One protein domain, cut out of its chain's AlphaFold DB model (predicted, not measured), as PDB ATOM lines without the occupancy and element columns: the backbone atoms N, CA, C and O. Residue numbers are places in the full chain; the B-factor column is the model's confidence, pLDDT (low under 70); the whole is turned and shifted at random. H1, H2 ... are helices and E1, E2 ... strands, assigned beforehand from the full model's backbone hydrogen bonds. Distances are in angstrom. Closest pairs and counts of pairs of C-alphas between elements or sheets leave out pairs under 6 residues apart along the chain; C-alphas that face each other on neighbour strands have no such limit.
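This is residues 13 to 138 of the 140 residues of an uncharacterized protein of Ruminococcus sp. AM29-12LB (UniProt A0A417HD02). What does one see first? A twisted wall of six strands, in the order E1 E2 E3 E4 E5 E6 and antiparallel throughout, has a helical hairpin of H1 and H2 laid across one face; its other face bears no named helix. What is it built of? The printed part has 126 residues and is of mixed class, with the named elements E1 E2 E3 E4 E5 H1 H2 E6 along the chain. How large is it? It is compact, with a radius of gyration of the C-alphas of 15.0 A and spans of 43 by 39 by 26 A.

Where are the strands? E1 is residues 29 to 35, 19.8 A long, from C-alpha 29 at (-2.946, -5.280, 16.294); E2 is 41 to 50, 28.3 A; E3 is 54 to 62, 26.1 A. E4 is 67 to 75, 26.2 A; E5 is 80 to 88, 26.7 A; E6 is 131 to 136, 16.9 A, ending at C-alpha 136 (-10.521, -18.815, 35.565). Where are the helices? H1 is residues 89 to 109, 31.2 A, from C-alpha 89 at (-3.899, -27.439, 12.106), and H2 is residues 116 to 129, 19.8 A.

How are the strands joined? E1 to E5 form a meander, each strand the antiparallel neighbour of the one before; N 31 and O 45 are 2.9 A apart across E1 and E2, N 44 and O 60 2.8 A across E2 and E3, N 59 and O 71 2.8 A across E3 and E4, and N 70 and O 85 2.8 A across E4 and E5. The edge strand E6 is antiparallel to E5, with N 133 and O 84 at 2.7 A. How do the helices stand on the sheet? H1 and H2 are on the same face, making two layers, helices over a sheet, at heights over the sheet of 11.8 A and 8.8 A. On the local plane H1 runs across E2 and H2 across E3, each at 77 degrees. How do they meet? Residues 91 to 99 of H1 touch residues 118 to 122 of H2, the closest C-alphas being those of Tyr 95 and Phe 122 at 6.4 A, at a shallow tilt of 10 degrees, opposite ways. Every O i to N i+4 pair is within hydrogen-bond range in H2, and 15 of 17 in H1.

How far does it reach? The two C-alphas farthest apart are those of Lys 108 and Gly 138, at 46.0 A. Is anything cut or long? The printed part has no cut; the link H1 to H2 is short and the other links are tight. Where is confidence low? Residues 23 to 26, 37 to 40 and 138 are under 70, and the mean pLDDT of the printed part is 88.6.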
ATOM      1  N   VAL A  13     -17.649  -9.430  15.529       91.94
ATOM      2  CA  VAL A  13     -17.669  -8.742  14.236       91.94
ATOM      3  C   VAL A  13     -16.973  -7.388  14.348       91.94
ATOM      4  O   VAL A  13     -16.747  -6.877  15.443       91.94
ATOM      5  N   MET A  14     -16.626  -6.781  13.212       89.12
ATOM      6  CA  MET A  14     -15.955  -5.474  13.197       89.12
ATOM      7  C   MET A  14     -16.735  -4.390  13.953       89.12
ATOM      8  O   MET A  14     -16.126  -3.575  14.642       89.12
ATOM      9  N   ASP A  15     -18.068  -4.429  13.907       90.19
ATOM     10  CA  ASP A  15     -18.933  -3.486  14.625       90.19
ATOM     11  C   ASP A  15     -18.864  -3.634  16.153       90.19
ATOM     12  O   ASP A  15     -19.220  -2.702  16.879       90.19
ATOM     13  N   ASP A  16     -18.391  -4.773  16.666       90.44
ATOM     14  CA  ASP A  16     -18.184  -4.987  18.100       90.44
ATOM     15  C   ASP A  16     -16.875  -4.372  18.597       90.44
ATOM     16  O   ASP A  16     -16.698  -4.207  19.810       90.44
ATOM     17  N   ILE A  17     -15.953  -4.044  17.689       90.75
ATOM     18  CA  ILE A  17     -14.646  -3.490  18.027       90.75
ATOM     19  C   ILE A  17     -14.811  -2.043  18.490       90.75
ATOM     20  O   ILE A  17     -15.511  -1.226  17.888       90.75
ATOM     21  N   VAL A  18     -14.168  -1.722  19.608       88.00
ATOM     22  CA  VAL A  18     -14.133  -0.364  20.145       88.00
ATOM     23  C   VAL A  18     -12.994   0.389  19.471       88.00
ATOM     24  O   VAL A  18     -11.831   0.070  19.703       88.00
ATOM     25  N   PHE A  19     -13.348   1.408  18.690       81.56
ATOM     26  CA  PHE A  19     -12.419   2.353  18.076       81.56
ATOM     27  C   PHE A  19     -12.495   3.701  18.806       81.56
ATOM     28  O   PHE A  19     -13.512   4.387  18.740       81.56
ATOM     29  N   LYS A  20     -11.431   4.093  19.507       76.19
ATOM     30  CA  LYS A  20     -11.277   5.390  20.190       76.19
ATOM     31  C   LYS A  20     -10.562   6.469  19.353       76.19
ATOM     32  O   LYS A  20     -10.419   7.590  19.829       76.19
ATOM     33  N   ASN A  21     -10.153   6.161  18.118       71.06
ATOM     34  CA  ASN A  21      -9.404   7.042  17.209       71.06
ATOM     35  C   ASN A  21      -8.047   7.601  17.732       71.06
ATOM     36  O   ASN A  21      -7.593   8.673  17.346       71.06
ATOM     37  N   ILE A  22      -7.393   6.857  18.608       72.50
ATOM     38  CA  ILE A  22      -6.047   6.974  19.150       72.50
ATOM     39  C   ILE A  22      -5.115   6.037  18.348       72.50
ATOM     40  O   ILE A  22      -5.344   4.821  18.266       72.50
ATOM     41  N   PRO A  23      -4.029   6.566  17.753       64.38
ATOM     42  CA  PRO A  23      -3.020   5.754  17.082       64.38
ATOM     43  C   PRO A  23      -2.499   4.622  17.981       64.38
ATOM     44  O   PRO A  23      -2.257   4.832  19.165       64.38
ATOM     45  N   PHE A  24      -2.307   3.432  17.408       59.56
ATOM     46  CA  PHE A  24      -1.795   2.221  18.079       59.56
ATOM     47  C   PHE A  24      -2.701   1.584  19.154       59.56
ATOM     48  O   PHE A  24      -2.503   0.410  19.466       59.56
ATOM     49  N   GLU A  25      -3.716   2.287  19.669       64.31
ATOM     50  CA  GLU A  25      -4.706   1.715  20.601       64.31
ATOM     51  C   GLU A  25      -5.934   1.119  19.905       64.31
ATOM     52  O   GLU A  25      -6.533   0.182  20.429       64.31
ATOM     53  N   ASP A  26      -6.304   1.637  18.732       61.00
ATOM     54  CA  ASP A  26      -7.619   1.362  18.133       61.00
ATOM     55  C   ASP A  26      -7.605   0.458  16.920       61.00
ATOM     56  O   ASP A  26      -8.592   0.346  16.200       61.00
ATOM     57  N   ARG A  27      -6.485  -0.209  16.671       71.88
ATOM     58  CA  ARG A  27      -6.411  -1.216  15.619       71.88
ATOM     59  C   ARG A  27      -6.357  -2.590  16.253       71.88
ATOM     60  O   ARG A  27      -5.748  -2.781  17.301       71.88
ATOM     61  N   ILE A  28      -6.988  -3.548  15.577       85.62
ATOM     62  CA  ILE A  28      -6.693  -4.962  15.785       85.62
ATOM     63  C   ILE A  28      -5.220  -5.125  15.434       85.62
ATOM     64  O   ILE A  28      -4.846  -5.120  14.259       85.62
ATOM     65  N   ASN A  29      -4.382  -5.163  16.463       83.81
ATOM     66  CA  ASN A  29      -2.946  -5.280  16.294       83.81
ATOM     67  C   ASN A  29      -2.643  -6.737  15.970       83.81
ATOM     68  O   ASN A  29      -3.192  -7.632  16.609       83.81
ATOM     69  N   THR A  30      -1.808  -6.984  14.966       90.81
ATOM     70  CA  THR A  30      -1.476  -8.339  14.513       90.81
ATOM     71  C   THR A  30       0.029  -8.517  14.489       90.81
ATOM     72  O   THR A  30       0.731  -7.668  13.938       90.81
ATOM     73  N   LYS A  31       0.519  -9.632  15.026       92.44
ATOM     74  CA  LYS A  31       1.923 -10.030  14.952       92.44
ATOM     75  C   LYS A  31       1.993 -11.504  14.578       92.44
ATOM     76  O   LYS A  31       1.383 -12.338  15.235       92.44
ATOM     77  N   LEU A  32       2.748 -11.807  13.529       93.44
ATOM     78  CA  LEU A  32       3.061 -13.172  13.132       93.44
ATOM     79  C   LEU A  32       4.546 -13.418  13.382       93.44
ATOM     80  O   LEU A  32       5.389 -12.681  12.873       93.44
ATOM     81  N   THR A  33       4.851 -14.449  14.160       93.69
ATOM     82  CA  THR A  33       6.213 -14.916  14.423       93.69
ATOM     83  C   THR A  33       6.372 -16.297  13.805       93.69
ATOM     84  O   THR A  33       5.610 -17.204  14.134       93.69
ATOM     85  N   LEU A  34       7.357 -16.454  12.921       90.81
ATOM     86  CA  LEU A  34       7.722 -17.731  12.314       90.81
ATOM     87  C   LEU A  34       9.128 -18.095  12.799       90.81
ATOM     88  O   LEU A  34      10.084 -17.415  12.436       90.81
ATOM     89  N   SER A  35       9.241 -19.115  13.651       86.50
ATOM     90  CA  SER A  35      10.520 -19.593  14.186       86.50
ATOM     91  C   SER A  35      10.706 -21.077  13.884       86.50
ATOM     92  O   SER A  35       9.885 -21.904  14.282       86.50
ATOM     93  N   ASP A  36      11.788 -21.404  13.184       77.56
ATOM     94  CA  ASP A  36      12.211 -22.756  12.802       77.56
ATOM     95  C   ASP A  36      13.428 -23.257  13.606       77.56
ATOM     96  O   ASP A  36      13.923 -24.354  13.365       77.56
ATOM     97  N   TYR A  37      13.887 -22.481  14.595       67.38
ATOM     98  CA  TYR A  37      15.037 -22.808  15.450       67.38
ATOM     99  C   TYR A  37      14.785 -23.942  16.471       67.38
ATOM    100  O   TYR A  37      15.716 -24.346  17.164       67.38
ATOM    101  N   ASP A  38      13.553 -24.444  16.581       64.75
ATOM    102  CA  ASP A  38      13.133 -25.546  17.465       64.75
ATOM    103  C   ASP A  38      11.993 -26.337  16.778       64.75
ATOM    104  O   ASP A  38      11.793 -26.174  15.575       64.75
ATOM    105  N   TRP A  39      11.229 -27.174  17.495       64.56
ATOM    106  CA  TRP A  39       9.963 -27.771  17.030       64.56
ATOM    107  C   TRP A  39       9.029 -26.666  16.499       64.56
ATOM    108  O   TRP A  39       8.306 -26.055  17.276       64.56
ATOM    109  N   MET A  40       9.132 -26.368  15.195       68.12
ATOM    110  CA  MET A  40       8.534 -25.252  14.440       68.12
ATOM    111  C   MET A  40       7.448 -24.490  15.205       68.12
ATOM    112  O   MET A  40       6.292 -24.895  15.192       68.12
ATOM    113  N   ASN A  41       7.811 -23.380  15.848       84.19
ATOM    114  CA  ASN A  41       6.903 -22.619  16.702       84.19
ATOM    115  C   ASN A  41       6.415 -21.378  15.958       84.19
ATOM    116  O   ASN A  41       7.084 -20.338  15.935       84.19
ATOM    117  N   TYR A  42       5.247 -21.491  15.328       92.12
ATOM    118  CA  TYR A  42       4.598 -20.373  14.651       92.12
ATOM    119  C   TYR A  42       3.506 -19.806  15.539       92.12
ATOM    120  O   TYR A  42       2.622 -20.528  15.998       92.12
ATOM    121  N   VAL A  43       3.576 -18.501  15.783       94.38
ATOM    122  CA  VAL A  43       2.675 -17.818  16.710       94.38
ATOM    123  C   VAL A  43       2.036 -16.629  16.019       94.38
ATOM    124  O   VAL A  43       2.724 -15.726  15.539       94.38
ATOM    125  N   PHE A  44       0.710 -16.633  15.991       95.12
ATOM    126  CA  PHE A  44      -0.107 -15.513  15.568       95.12
ATOM    127  C   PHE A  44      -0.699 -14.839  16.807       95.12
ATOM    128  O   PHE A  44      -1.544 -15.403  17.495       95.12
ATOM    129  N   GLU A  45      -0.277 -13.613  17.082       95.50
ATOM    130  CA  GLU A  45      -0.752 -12.815  18.205       95.50
ATOM    131  C   GLU A  45      -1.666 -11.695  17.709       95.50
ATOM    132  O   GLU A  45      -1.386 -11.022  16.708       95.50
ATOM    133  N   THR A  46      -2.752 -11.456  18.437       93.81
ATOM    134  CA  THR A  46      -3.572 -10.270  18.242       93.81
ATOM    135  C   THR A  46      -4.148  -9.735  19.535       93.81
ATOM    136  O   THR A  46      -4.332 -10.446  20.524       93.81
ATOM    137  N   GLU A  47      -4.461  -8.450  19.515       93.25
ATOM    138  CA  GLU A  47      -5.107  -7.783  20.617       93.25
ATOM    139  C   GLU A  47      -6.143  -6.782  20.120       93.25
ATOM    140  O   GLU A  47      -5.868  -5.976  19.229       93.25
ATOM    141  N   PHE A  48      -7.334  -6.835  20.717       91.44
ATOM    142  CA  PHE A  48      -8.426  -5.926  20.398       91.44
ATOM    143  C   PHE A  48      -9.400  -5.765  21.568       91.44
ATOM    144  O   PHE A  48      -9.503  -6.610  22.461       91.44
ATOM    145  N   ARG A  49     -10.121  -4.640  21.585       91.62
ATOM    146  CA  ARG A  49     -11.147  -4.340  22.590       91.62
ATOM    147  C   ARG A  49     -12.527  -4.441  21.963       91.62
ATOM    148  O   ARG A  49     -12.766  -3.884  20.899       91.62
ATOM    149  N   THR A  50     -13.435  -5.111  22.655       90.94
ATOM    150  CA  THR A  50     -14.825  -5.291  22.233       90.94
ATOM    151  C   THR A  50     -15.775  -4.549  23.167       90.94
ATOM    152  O   THR A  50     -15.465  -4.330  24.344       90.94
ATOM    153  N   LYS A  51     -16.954  -4.184  22.657       89.94
ATOM    154  CA  LYS A  51     -18.027  -3.552  23.442       89.94
ATOM    155  C   LYS A  51     -18.538  -4.468  24.561       89.94
ATOM    156  O   LYS A  51     -18.823  -3.988  25.653       89.94
ATOM    157  N   ASN A  52     -18.597  -5.777  24.300       88.19
ATOM    158  CA  ASN A  52     -19.326  -6.736  25.141       88.19
ATOM    159  C   ASN A  52     -18.432  -7.661  25.980       88.19
ATOM    160  O   ASN A  52     -18.917  -8.267  26.932       88.19
ATOM    161  N   GLN A  53     -17.145  -7.798  25.644       90.38
ATOM    162  CA  GLN A  53     -16.243  -8.776  26.274       90.38
ATOM    163  C   GLN A  53     -14.959  -8.148  26.836       90.38
ATOM    164  O   GLN A  53     -14.059  -8.860  27.269       90.38
ATOM    165  N   GLY A  54     -14.844  -6.819  26.828       90.88
ATOM    166  CA  GLY A  54     -13.633  -6.136  27.279       90.88
ATOM    167  C   GLY A  54     -12.466  -6.320  26.304       90.88
ATOM    168  O   GLY A  54     -12.652  -6.325  25.086       90.88
ATOM    169  N   ARG A  55     -11.244  -6.403  26.837       92.44
ATOM    170  CA  ARG A  55     -10.005  -6.553  26.063       92.44
ATOM    171  C   ARG A  55      -9.689  -8.034  25.875       92.44
ATOM    172  O   ARG A  55      -9.641  -8.778  26.852       92.44
ATOM    173  N   LEU A  56      -9.455  -8.439  24.632       94.44
ATOM    174  CA  LEU A  56      -9.078  -9.794  24.250       94.44
ATOM    175  C   LEU A  56      -7.636  -9.785  23.749       94.44
ATOM    176  O   LEU A  56      -7.314  -9.074  22.798       94.44
ATOM    177  N   LYS A  57      -6.781 -10.575  24.400       95.25
ATOM    178  CA  LYS A  57      -5.457 -10.948  23.893       95.25
ATOM    179  C   LYS A  57      -5.546 -12.374  23.392       95.25
ATOM    180  O   LYS A  57      -5.902 -13.254  24.172       95.25
ATOM    181  N   VAL A  58      -5.260 -12.588  22.120       96.69
ATOM    182  CA  VAL A  58      -5.367 -13.888  21.464       96.69
ATOM    183  C   VAL A  58      -3.986 -14.290  20.971       96.69
ATOM    184  O   VAL A  58      -3.285 -13.495  20.349       96.69
ATOM    185  N   GLU A  59      -3.610 -15.527  21.243       97.19
ATOM    186  CA  GLU A  59      -2.374 -16.146  20.796       97.19
ATOM    187  C   GLU A  59      -2.723 -17.492  20.168       97.19
ATOM    188  O   GLU A  59      -3.283 -18.358  20.833       97.19
ATOM    189  N   ILE A  60      -2.414 -17.665  18.889       96.69
ATOM    190  CA  ILE A  60      -2.687 -18.882  18.131       96.69
ATOM    191  C   ILE A  60      -1.352 -19.523  17.771       96.69
ATOM    192  O   ILE A  60      -0.508 -18.879  17.151       96.69
ATOM    193  N   LYS A  61      -1.157 -20.777  18.164       94.75
ATOM    194  CA  LYS A  61       0.095 -21.518  18.051       94.75
ATOM    195  C   LYS A  61      -0.055 -22.709  17.128       94.75
ATOM    196  O   LYS A  61      -0.981 -23.502  17.284       94.75
ATOM    197  N   TYR A  62       0.933 -22.861  16.263       92.44
ATOM    198  CA  TYR A  62       1.203 -24.066  15.503       92.44
ATOM    199  C   TYR A  62       2.599 -24.575  15.867       92.44
ATOM    200  O   TYR A  62       3.557 -23.804  15.860       92.44
ATOM    201  N   TYR A  63       2.677 -25.864  16.196       87.31
ATOM    202  CA  TYR A  63       3.885 -26.550  16.671       87.31
ATOM    203  C   TYR A  63       4.170 -27.847  15.886       87.31
ATOM    204  O   TYR A  63       4.695 -28.816  16.429       87.31
ATOM    205  N   GLY A  64       3.771 -27.909  14.607       82.00
ATOM    206  CA  GLY A  64       4.056 -29.063  13.738       82.00
ATOM    207  C   GLY A  64       3.222 -30.320  14.010       82.00
ATOM    208  O   GLY A  64       3.605 -31.410  13.587       82.00
ATOM    209  N   SER A  65       2.105 -30.200  14.734       85.50
ATOM    210  CA  SER A  65       1.244 -31.327  15.117       85.50
ATOM    211  C   SER A  65      -0.106 -31.302  14.391       85.50
ATOM    212  O   SER A  65      -0.447 -30.316  13.740       85.50
ATOM    213  N   LYS A  66      -0.896 -32.379  14.521       90.88
ATOM    214  CA  LYS A  66      -2.254 -32.466  13.954       90.88
ATOM    215  C   LYS A  66      -3.219 -31.437  14.558       90.88
ATOM    216  O   LYS A  66      -4.122 -30.966  13.874       90.88
ATOM    217  N   GLU A  67      -3.031 -31.099  15.830       93.88
ATOM    218  CA  GLU A  67      -3.807 -30.059  16.501       93.88
ATOM    219  C   GLU A  67      -2.933 -28.837  16.791       93.88
ATOM    220  O   GLU A  67      -1.743 -28.945  17.097       93.88
ATOM    221  N   SER A  68      -3.559 -27.674  16.695       95.31
ATOM    222  CA  SER A  68      -3.025 -26.367  17.049       95.31
ATOM    223  C   SER A  68      -3.822 -25.784  18.218       95.31
ATOM    224  O   SER A  68      -4.907 -26.267  18.557       95.31
ATOM    225  N   GLU A  69      -3.288 -24.739  18.848       95.62
ATOM    226  CA  GLU A  69      -3.842 -24.180  20.083       95.62
ATOM    227  C   GLU A  69      -4.116 -22.681  19.952       95.62
ATOM    228  O   GLU A  69      -3.289 -21.935  19.440       95.62
ATOM    229  N   MET A  70      -5.258 -22.212  20.450       97.00
ATOM    230  CA  MET A  70      -5.536 -20.791  20.648       97.00
ATOM    231  C   MET A  70      -5.744 -20.496  22.127       97.00
ATOM    232  O   MET A  70      -6.683 -20.999  22.739       97.00
ATOM    233  N   ASN A  71      -4.924 -19.606  22.669       96.56
ATOM    234  CA  ASN A  71      -5.072 -19.042  23.998       96.56
ATOM    235  C   ASN A  71      -5.693 -17.653  23.920       96.56
ATOM    236  O   ASN A  71      -5.240 -16.791  23.171       96.56
ATOM    237  N   VAL A  72      -6.724 -17.418  24.723       96.25
ATOM    238  CA  VAL A  72      -7.415 -16.134  24.809       96.25
ATOM    239  C   VAL A  72      -7.428 -15.676  26.250       96.25
ATOM    240  O   VAL A  72      -8.039 -16.310  27.108       96.25
ATOM    241  N   LYS A  73      -6.811 -14.528  26.507       95.00
ATOM    242  CA  LYS A  73      -6.911 -13.822  27.779       95.00
ATOM    243  C   LYS A  73      -7.927 -12.697  27.645       95.00
ATOM    244  O   LYS A  73      -7.670 -11.695  26.972       95.00
ATOM    245  N   ARG A  74      -9.077 -12.862  28.298       93.19
ATOM    246  CA  ARG A  74     -10.118 -11.838  28.409       93.19
ATOM    247  C   ARG A  74      -9.927 -11.028  29.680       93.19
ATOM    248  O   ARG A  74      -9.829 -11.596  30.765       93.19
ATOM    249  N   ILE A  75      -9.906  -9.709  29.532       91.94
ATOM    250  CA  ILE A  75      -9.751  -8.747  30.621       91.94
ATOM    251  C   ILE A  75     -10.933  -7.779  30.568       91.94
ATOM    252  O   ILE A  75     -11.062  -6.985  29.630       91.94
ATOM    253  N   ASP A  76     -11.792  -7.844  31.578       89.06
ATOM    254  CA  ASP A  76     -12.958  -6.978  31.736       89.06
ATOM    255  C   ASP A  76     -13.040  -6.430  33.175       89.06
ATOM    256  O   ASP A  76     -12.106  -6.569  33.961       89.06
ATOM    257  N   THR A  77     -14.136  -5.749  33.515       85.06
ATOM    258  CA  THR A  77     -14.347  -5.190  34.861       85.06
ATOM    259  C   THR A  77     -14.615  -6.250  35.932       85.06
ATOM    260  O   THR A  77     -14.595  -5.929  37.116       85.06
ATOM    261  N   ILE A  78     -14.906  -7.493  35.537       83.19
ATOM    262  CA  ILE A  78     -15.248  -8.608  36.426       83.19
ATOM    263  C   ILE A  78     -13.987  -9.397  36.793       83.19
ATOM    264  O   ILE A  78     -13.904  -9.943  37.894       83.19
ATOM    265  N   GLY A  79     -13.012  -9.497  35.890       86.50
ATOM    266  CA  GLY A  79     -11.811 -10.278  36.147       86.50
ATOM    267  C   GLY A  79     -10.953 -10.549  34.921       86.50
ATOM    268  O   GLY A  79     -11.133  -9.983  33.839       86.50
ATOM    269  N   VAL A  80     -10.029 -11.489  35.112       90.75
ATOM    270  CA  VAL A  80      -9.198 -12.058  34.055       90.75
ATOM    271  C   VAL A  80      -9.591 -13.520  33.844       90.75
ATOM    272  O   VAL A  80      -9.664 -14.322  34.777       90.75
ATOM    273  N   PHE A  81      -9.863 -13.876  32.595       90.19
ATOM    274  CA  PHE A  81     -10.286 -15.219  32.206       90.19
ATOM    275  C   PHE A  81      -9.393 -15.729  31.082       90.19
ATOM    276  O   PHE A  81      -9.105 -14.987  30.144       90.19
ATOM    277  N   GLU A  82      -8.967 -16.987  31.174       93.12
ATOM    278  CA  GLU A  82      -8.112 -17.623  30.176       93.12
ATOM    279  C   GLU A  82      -8.856 -18.803  29.542       93.12
ATOM    280  O   GLU A  82      -9.441 -19.657  30.215       93.12
ATOM    281  N   TYR A  83      -8.877 -18.819  28.217       93.94
ATOM    282  CA  TYR A  83      -9.538 -19.842  27.426       93.94
ATOM    283  C   TYR A  83      -8.516 -20.458  26.490       93.94
ATOM    284  O   TYR A  83      -7.815 -19.729  25.796       93.94
ATOM    285  N   THR A  84      -8.485 -21.779  26.437       95.25
ATOM    286  CA  THR A  84      -7.661 -22.537  25.503       95.25
ATOM    287  C   THR A  84      -8.587 -23.281  24.552       95.25
ATOM    288  O   THR A  84      -9.534 -23.933  24.985       95.25
ATOM    289  N   TYR A  85      -8.350 -23.175  23.254       95.88
ATOM    290  CA  TYR A  85      -9.058 -23.928  22.225       95.88
ATOM    291  C   TYR A  85      -8.063 -24.800  21.483       95.88
ATOM    292  O   TYR A  85      -7.027 -24.305  21.053       95.88
ATOM    293  N   PHE A  86      -8.415 -26.064  21.288       95.81
ATOM    294  CA  PHE A  86      -7.706 -26.953  20.372       95.81
ATOM    295  C   PHE A  86      -8.468 -27.031  19.055       95.81
ATOM    296  O   PHE A  86      -9.704 -27.047  19.055       95.81
ATOM    297  N   PHE A  87      -7.751 -27.032  17.937       96.00
ATOM    298  CA  PHE A  87      -8.353 -27.038  16.609       96.00
ATOM    299  C   PHE A  87      -7.450 -27.709  15.566       96.00
ATOM    300  O   PHE A  87      -6.252 -27.874  15.788       96.00
ATOM    301  N   GLU A  88      -8.032 -28.090  14.428       96.56
ATOM    302  CA  GLU A  88      -7.317 -28.723  13.312       96.56
ATOM    303  C   GLU A  88      -6.286 -27.771  12.689       96.56
ATOM    304  O   GLU A  88      -6.609 -26.645  12.299       96.56
ATOM    305  N   THR A  89      -5.038 -28.226  12.600       95.19
ATOM    306  CA  THR A  89      -3.899 -27.439  12.106       95.19
ATOM    307  C   THR A  89      -4.101 -26.891  10.694       95.19
ATOM    308  O   THR A  89      -3.635 -25.791  10.398       95.19
ATOM    309  N   GLU A  90      -4.851 -27.587   9.843       95.81
ATOM    310  CA  GLU A  90      -5.190 -27.157   8.484       95.81
ATOM    311  C   GLU A  90      -5.826 -25.755   8.474       95.81
ATOM    312  O   GLU A  90      -5.609 -24.956   7.562       95.81
ATOM    313  N   MET A  91      -6.559 -25.409   9.536       96.62
ATOM    314  CA  MET A  91      -7.138 -24.080   9.698       96.62
ATOM    315  C   MET A  91      -6.051 -23.018   9.932       96.62
ATOM    316  O   MET A  91      -6.122 -21.930   9.366       96.62
ATOM    317  N   PHE A  92      -5.003 -23.322  10.705       95.75
ATOM    318  CA  PHE A  92      -3.866 -22.409  10.872       95.75
ATOM    319  C   PHE A  92      -3.155 -22.153   9.544       95.75
ATOM    320  O   PHE A  92      -2.909 -20.998   9.185       95.75
ATOM    321  N   GLU A  93      -2.869 -23.217   8.793       94.31
ATOM    322  CA  GLU A  93      -2.215 -23.140   7.485       94.31
ATOM    323  C   GLU A  93      -3.011 -22.272   6.503       94.31
ATOM    324  O   GLU A  93      -2.447 -21.400   5.829       94.31
ATOM    325  N   GLU A  94      -4.334 -22.453   6.465       96.94
ATOM    326  CA  GLU A  94      -5.242 -21.668   5.636       96.94
ATOM    327  C   GLU A  94      -5.182 -20.172   5.987       96.94
ATOM    328  O   GLU A  94      -4.975 -19.325   5.105       96.94
ATOM    329  N   TYR A  95      -5.343 -19.823   7.265       97.50
ATOM    330  CA  TYR A  95      -5.404 -18.424   7.691       97.50
ATOM    331  C   TYR A  95      -4.050 -17.714   7.606       97.50
ATOM    332  O   TYR A  95      -4.004 -16.558   7.169       97.50
ATOM    333  N   VAL A  96      -2.940 -18.385   7.929       95.25
ATOM    334  CA  VAL A  96      -1.594 -17.813   7.766       95.25
ATOM    335  C   VAL A  96      -1.265 -17.589   6.295       95.25
ATOM    336  O   VAL A  96      -0.766 -16.518   5.940       95.25
ATOM    337  N   SER A  97      -1.614 -18.527   5.412       95.81
ATOM    338  CA  SER A  97      -1.416 -18.359   3.966       95.81
ATOM    339  C   SER A  97      -2.190 -17.155   3.424       95.81
ATOM    340  O   SER A  97      -1.646 -16.340   2.671       95.81
ATOM    341  N   ARG A  98      -3.454 -16.989   3.843       96.75
ATOM    342  CA  ARG A  98      -4.284 -15.822   3.496       96.75
ATOM    343  C   ARG A  98      -3.671 -14.519   4.013       96.75
ATOM    344  O   ARG A  98      -3.582 -13.551   3.254       96.75
ATOM    345  N   PHE A  99      -3.218 -14.504   5.267       95.44
ATOM    346  CA  PHE A  99      -2.589 -13.342   5.894       95.44
ATOM    347  C   PHE A  99      -1.318 -12.916   5.154       95.44
ATOM    348  O   PHE A  99      -1.210 -11.764   4.730       95.44
ATOM    349  N   MET A 100      -0.399 -13.853   4.916       94.62
ATOM    350  CA  MET A 100       0.862 -13.588   4.221       94.62
ATOM    351  C   MET A 100       0.635 -13.129   2.783       94.62
ATOM    352  O   MET A 100       1.256 -12.165   2.332       94.62
ATOM    353  N   ARG A 101      -0.309 -13.747   2.061       94.44
ATOM    354  CA  ARG A 101      -0.665 -13.317   0.704       94.44
ATOM    355  C   ARG A 101      -1.195 -11.883   0.684       94.44
ATOM    356  O   ARG A 101      -0.763 -11.098  -0.160       94.44
ATOM    357  N   LYS A 102      -2.099 -11.524   1.606       93.25
ATOM    358  CA  LYS A 102      -2.617 -10.151   1.726       93.25
ATOM    359  C   LYS A 102      -1.492  -9.164   2.040       93.25
ATOM    360  O   LYS A 102      -1.417  -8.111   1.409       93.25
ATOM    361  N   HIS A 103      -0.590  -9.538   2.946       90.31
ATOM    362  CA  HIS A 103       0.559  -8.725   3.334       90.31
ATOM    363  C   HIS A 103       1.472  -8.406   2.141       90.31
ATOM    364  O   HIS A 103       1.776  -7.242   1.883       90.31
ATOM    365  N   LEU A 104       1.831  -9.420   1.346       90.88
ATOM    366  CA  LEU A 104       2.658  -9.257   0.145       90.88
ATOM    367  C   LEU A 104       1.984  -8.415  -0.950       90.88
ATOM    368  O   LEU A 104       2.673  -7.711  -1.686       90.88
ATOM    369  N   ILE A 105       0.657  -8.493  -1.090       90.62
ATOM    370  CA  ILE A 105      -0.092  -7.675  -2.055       90.62
ATOM    371  C   ILE A 105      -0.119  -6.211  -1.606       90.62
ATOM    372  O   ILE A 105       0.195  -5.338  -2.410       90.62
ATOM    373  N   GLN A 106      -0.443  -5.930  -0.338       88.19
ATOM    374  CA  GLN A 106      -0.541  -4.549   0.153       88.19
ATOM    375  C   GLN A 106       0.797  -3.808   0.115       88.19
ATOM    376  O   GLN A 106       0.819  -2.626  -0.218       88.19
ATOM    377  N   TRP A 107       1.916  -4.494   0.357       83.88
ATOM    378  CA  TRP A 107       3.251  -3.894   0.233       83.88
ATOM    379  C   TRP A 107       3.552  -3.321  -1.157       83.88
ATOM    380  O   TRP A 107       4.367  -2.411  -1.276       83.88
ATOM    381  N   LYS A 108       2.878  -3.802  -2.208       87.75
ATOM    382  CA  LYS A 108       3.032  -3.265  -3.568       87.75
ATOM    383  C   LYS A 108       2.298  -1.938  -3.778       87.75
ATOM    384  O   LYS A 108       2.632  -1.219  -4.710       87.75
ATOM    385  N   ASN A 109       1.329  -1.611  -2.921       84.12
ATOM    386  CA  ASN A 109       0.376  -0.522  -3.136       84.12
ATOM    387  C   ASN A 109       0.610   0.703  -2.228       84.12
ATOM    388  O   ASN A 109      -0.230   1.591  -2.203       84.12
ATOM    389  N   GLN A 110       1.723   0.765  -1.479       73.75
ATOM    390  CA  GLN A 110       2.062   1.847  -0.525       73.75
ATOM    391  C   GLN A 110       1.021   2.110   0.589       73.75
ATOM    392  O   GLN A 110       1.151   3.067   1.351       73.75
ATOM    393  N   GLU A 111       0.015   1.250   0.734       77.38
ATOM    394  CA  GLU A 111      -0.979   1.338   1.800       77.38
ATOM    395  C   GLU A 111      -0.493   0.656   3.081       77.38
ATOM    396  O   GLU A 111       0.235  -0.342   3.056       77.38
ATOM    397  N   VAL A 112      -0.946   1.165   4.231       80.19
ATOM    398  CA  VAL A 112      -0.700   0.509   5.519       80.19
ATOM    399  C   VAL A 112      -1.435  -0.831   5.543       80.19
ATOM    400  O   VAL A 112      -2.648  -0.892   5.334       80.19
ATOM    401  N   PHE A 113      -0.700  -1.904   5.830       85.69
ATOM    402  CA  PHE A 113      -1.269  -3.242   5.944       85.69
ATOM    403  C   PHE A 113      -2.363  -3.305   7.023       85.69
ATOM    404  O   PHE A 113      -2.203  -2.768   8.123       85.69
ATOM    405  N   TYR A 114      -3.460  -4.005   6.721       87.19
ATOM    406  CA  TYR A 114      -4.518  -4.295   7.687       87.19
ATOM    407  C   TYR A 114      -4.963  -5.754   7.578       87.19
ATOM    408  O   TYR A 114      -5.602  -6.146   6.602       87.19
ATOM    409  N   GLY A 115      -4.649  -6.554   8.598       88.69
ATOM    410  CA  GLY A 115      -5.020  -7.972   8.677       88.69
ATOM    411  C   GLY A 115      -6.113  -8.292   9.697       88.69
ATOM    412  O   GLY A 115      -6.338  -9.467   9.982       88.69
ATOM    413  N   GLY A 116      -6.765  -7.280  10.281       89.56
ATOM    414  CA  GLY A 116      -7.736  -7.488  11.360       89.56
ATOM    415  C   GLY A 116      -8.971  -8.289  10.934       89.56
ATOM    416  O   GLY A 116      -9.471  -9.096  11.707       89.56
ATOM    417  N   ASP A 117      -9.403  -8.149   9.682       91.81
ATOM    418  CA  ASP A 117     -10.468  -8.946   9.066       91.81
ATOM    419  C   ASP A 117     -10.140 -10.447   9.033       91.81
ATOM    420  O   ASP A 117     -10.961 -11.275   9.429       91.81
ATOM    421  N   ILE A 118      -8.919 -10.796   8.611       95.06
ATOM    422  CA  ILE A 118      -8.449 -12.187   8.549       95.06
ATOM    423  C   ILE A 118      -8.387 -12.778   9.955       95.06
ATOM    424  O   ILE A 118      -8.809 -13.911  10.172       95.06
ATOM    425  N   VAL A 119      -7.886 -12.003  10.911       93.06
ATOM    426  CA  VAL A 119      -7.706 -12.452  12.290       93.06
ATOM    427  C   VAL A 119      -9.031 -12.636  13.018       93.06
ATOM    428  O   VAL A 119      -9.195 -13.637  13.710       93.06
ATOM    429  N   LEU A 120      -9.995 -11.730  12.839       94.56
ATOM    430  CA  LEU A 120     -11.336 -11.923  13.394       94.56
ATOM    431  C   LEU A 120     -12.008 -13.155  12.800       94.56
ATOM    432  O   LEU A 120     -12.613 -13.931  13.535       94.56
ATOM    433  N   ALA A 121     -11.877 -13.362  11.488       96.88
ATOM    434  CA  ALA A 121     -12.381 -14.569  10.852       96.88
ATOM    435  C   ALA A 121     -11.706 -15.825  11.425       96.88
ATOM    436  O   ALA A 121     -12.407 -16.786  11.719       96.88
ATOM    437  N   PHE A 122     -10.387 -15.802  11.645       97.38
ATOM    438  CA  PHE A 122      -9.652 -16.931  12.216       97.38
ATOM    439  C   PHE A 122     -10.106 -17.247  13.645       97.38
ATOM    440  O   PHE A 122     -10.478 -18.378  13.951       97.38
ATOM    441  N   TYR A 123     -10.157 -16.226  14.501       96.88
ATOM    442  CA  TYR A 123     -10.657 -16.330  15.868       96.88
ATOM    443  C   TYR A 123     -12.069 -16.931  15.914       96.88
ATOM    444  O   TYR A 123     -12.319 -17.896  16.635       96.88
ATOM    445  N   ASN A 124     -12.986 -16.394  15.106       96.94
ATOM    446  CA  ASN A 124     -14.376 -16.837  15.054       96.94
ATOM    447  C   ASN A 124     -14.517 -18.279  14.542       96.94
ATOM    448  O   ASN A 124     -15.328 -19.041  15.069       96.94
ATOM    449  N   ASP A 125     -13.726 -18.679  13.547       97.69
ATOM    450  CA  ASP A 125     -13.735 -20.050  13.037       97.69
ATOM    451  C   ASP A 125     -13.207 -21.049  14.077       97.69
ATOM    452  O   ASP A 125     -13.796 -22.122  14.232       97.69
ATOM    453  N   ILE A 126     -12.187 -20.678  14.862       97.12
ATOM    454  CA  ILE A 126     -11.721 -21.493  15.995       97.12
ATOM    455  C   ILE A 126     -12.807 -21.599  17.069       97.12
ATOM    456  O   ILE A 126     -13.050 -22.698  17.561       97.12
ATOM    457  N   LEU A 127     -13.511 -20.514  17.414       95.38
ATOM    458  CA  LEU A 127     -14.641 -20.596  18.352       95.38
ATOM    459  C   LEU A 127     -15.749 -21.533  17.850       95.38
ATOM    460  O   LEU A 127     -16.413 -22.190  18.650       95.38
ATOM    461  N   LYS A 128     -15.962 -21.583  16.529       95.62
ATOM    462  CA  LYS A 128     -17.008 -22.395  15.899       95.62
ATOM    463  C   LYS A 128     -16.672 -23.883  15.844       95.62
ATOM    464  O   LYS A 128     -17.554 -24.713  16.041       95.62
ATOM    465  N   LYS A 129     -15.439 -24.196  15.443       95.88
ATOM    466  CA  LYS A 129     -15.004 -25.545  15.046       95.88
ATOM    467  C   LYS A 129     -14.088 -26.193  16.080       95.88
ATOM    468  O   LYS A 129     -13.989 -27.414  16.127       95.88
ATOM    469  N   GLY A 130     -13.401 -25.381  16.876       94.12
ATOM    470  CA  GLY A 130     -12.466 -25.829  17.893       94.12
ATOM    471  C   GLY A 130     -13.157 -26.337  19.152       94.12
ATOM    472  O   GLY A 130     -14.354 -26.154  19.382       94.12
ATOM    473  N   ARG A 131     -12.363 -26.976  20.006       93.19
ATOM    474  CA  ARG A 131     -12.817 -27.586  21.252       93.19
ATOM    475  C   ARG A 131     -12.265 -26.805  22.442       93.19
ATOM    476  O   ARG A 131     -11.053 -26.700  22.613       93.19
ATOM    477  N   MET A 132     -13.162 -26.259  23.261       89.75
ATOM    478  CA  MET A 132     -12.812 -25.375  24.377       89.75
ATOM    479  C   MET A 132     -12.331 -26.140  25.620       89.75
ATOM    480  O   MET A 132     -12.955 -27.104  26.068       89.75
ATOM    481  N   HIS A 133     -11.290 -25.606  26.253       83.50
ATOM    482  CA  HIS A 133     -10.841 -25.878  27.612       83.50
ATOM    483  C   HIS A 133     -10.721 -24.545  28.383       83.50
ATOM    484  O   HIS A 133     -10.028 -23.629  27.949       83.50
ATOM    485  N   LYS A 134     -11.429 -24.383  29.510       75.75
ATOM    486  CA  LYS A 134     -11.581 -23.083  30.201       75.75
ATOM    487  C   LYS A 134     -10.898 -23.066  31.567       75.75
ATOM    488  O   LYS A 134     -11.099 -23.982  32.362       75.75
ATOM    489  N   LYS A 135     -10.203 -21.966  31.884       74.31
ATOM    490  CA  LYS A 135      -9.586 -21.713  33.194       74.31
ATOM    491  C   LYS A 135      -9.881 -20.288  33.687       74.31
ATOM    492  O   LYS A 135      -9.680 -19.303  32.986       74.31
ATOM    493  N   LYS A 136     -10.353 -20.139  34.929       73.56
ATOM    494  CA  LYS A 136     -10.521 -18.815  35.565       73.56
ATOM    495  C   LYS A 136      -9.236 -18.424  36.296       73.56
ATOM    496  O   LYS A 136      -8.710 -19.239  37.051       73.56
ATOM    497  N   VAL A 137      -8.771 -17.184  36.123       70.50
ATOM    498  CA  VAL A 137      -7.534 -16.690  36.746       70.50
ATOM    499  C   VAL A 137      -7.807 -15.361  37.463       70.50
ATOM    500  O   VAL A 137      -7.582 -14.288  36.925       70.50
ATOM    501  N   GLY A 138      -8.296 -15.448  38.705       67.69
ATOM    502  CA  GLY A 138      -8.372 -14.317  39.643       67.69
ATOM    503  C   GLY A 138      -9.400 -13.214  39.340       67.69
ATOM    504  O   GLY A 138     -10.175 -13.278  38.384       67.69
TER     505      GLY A 138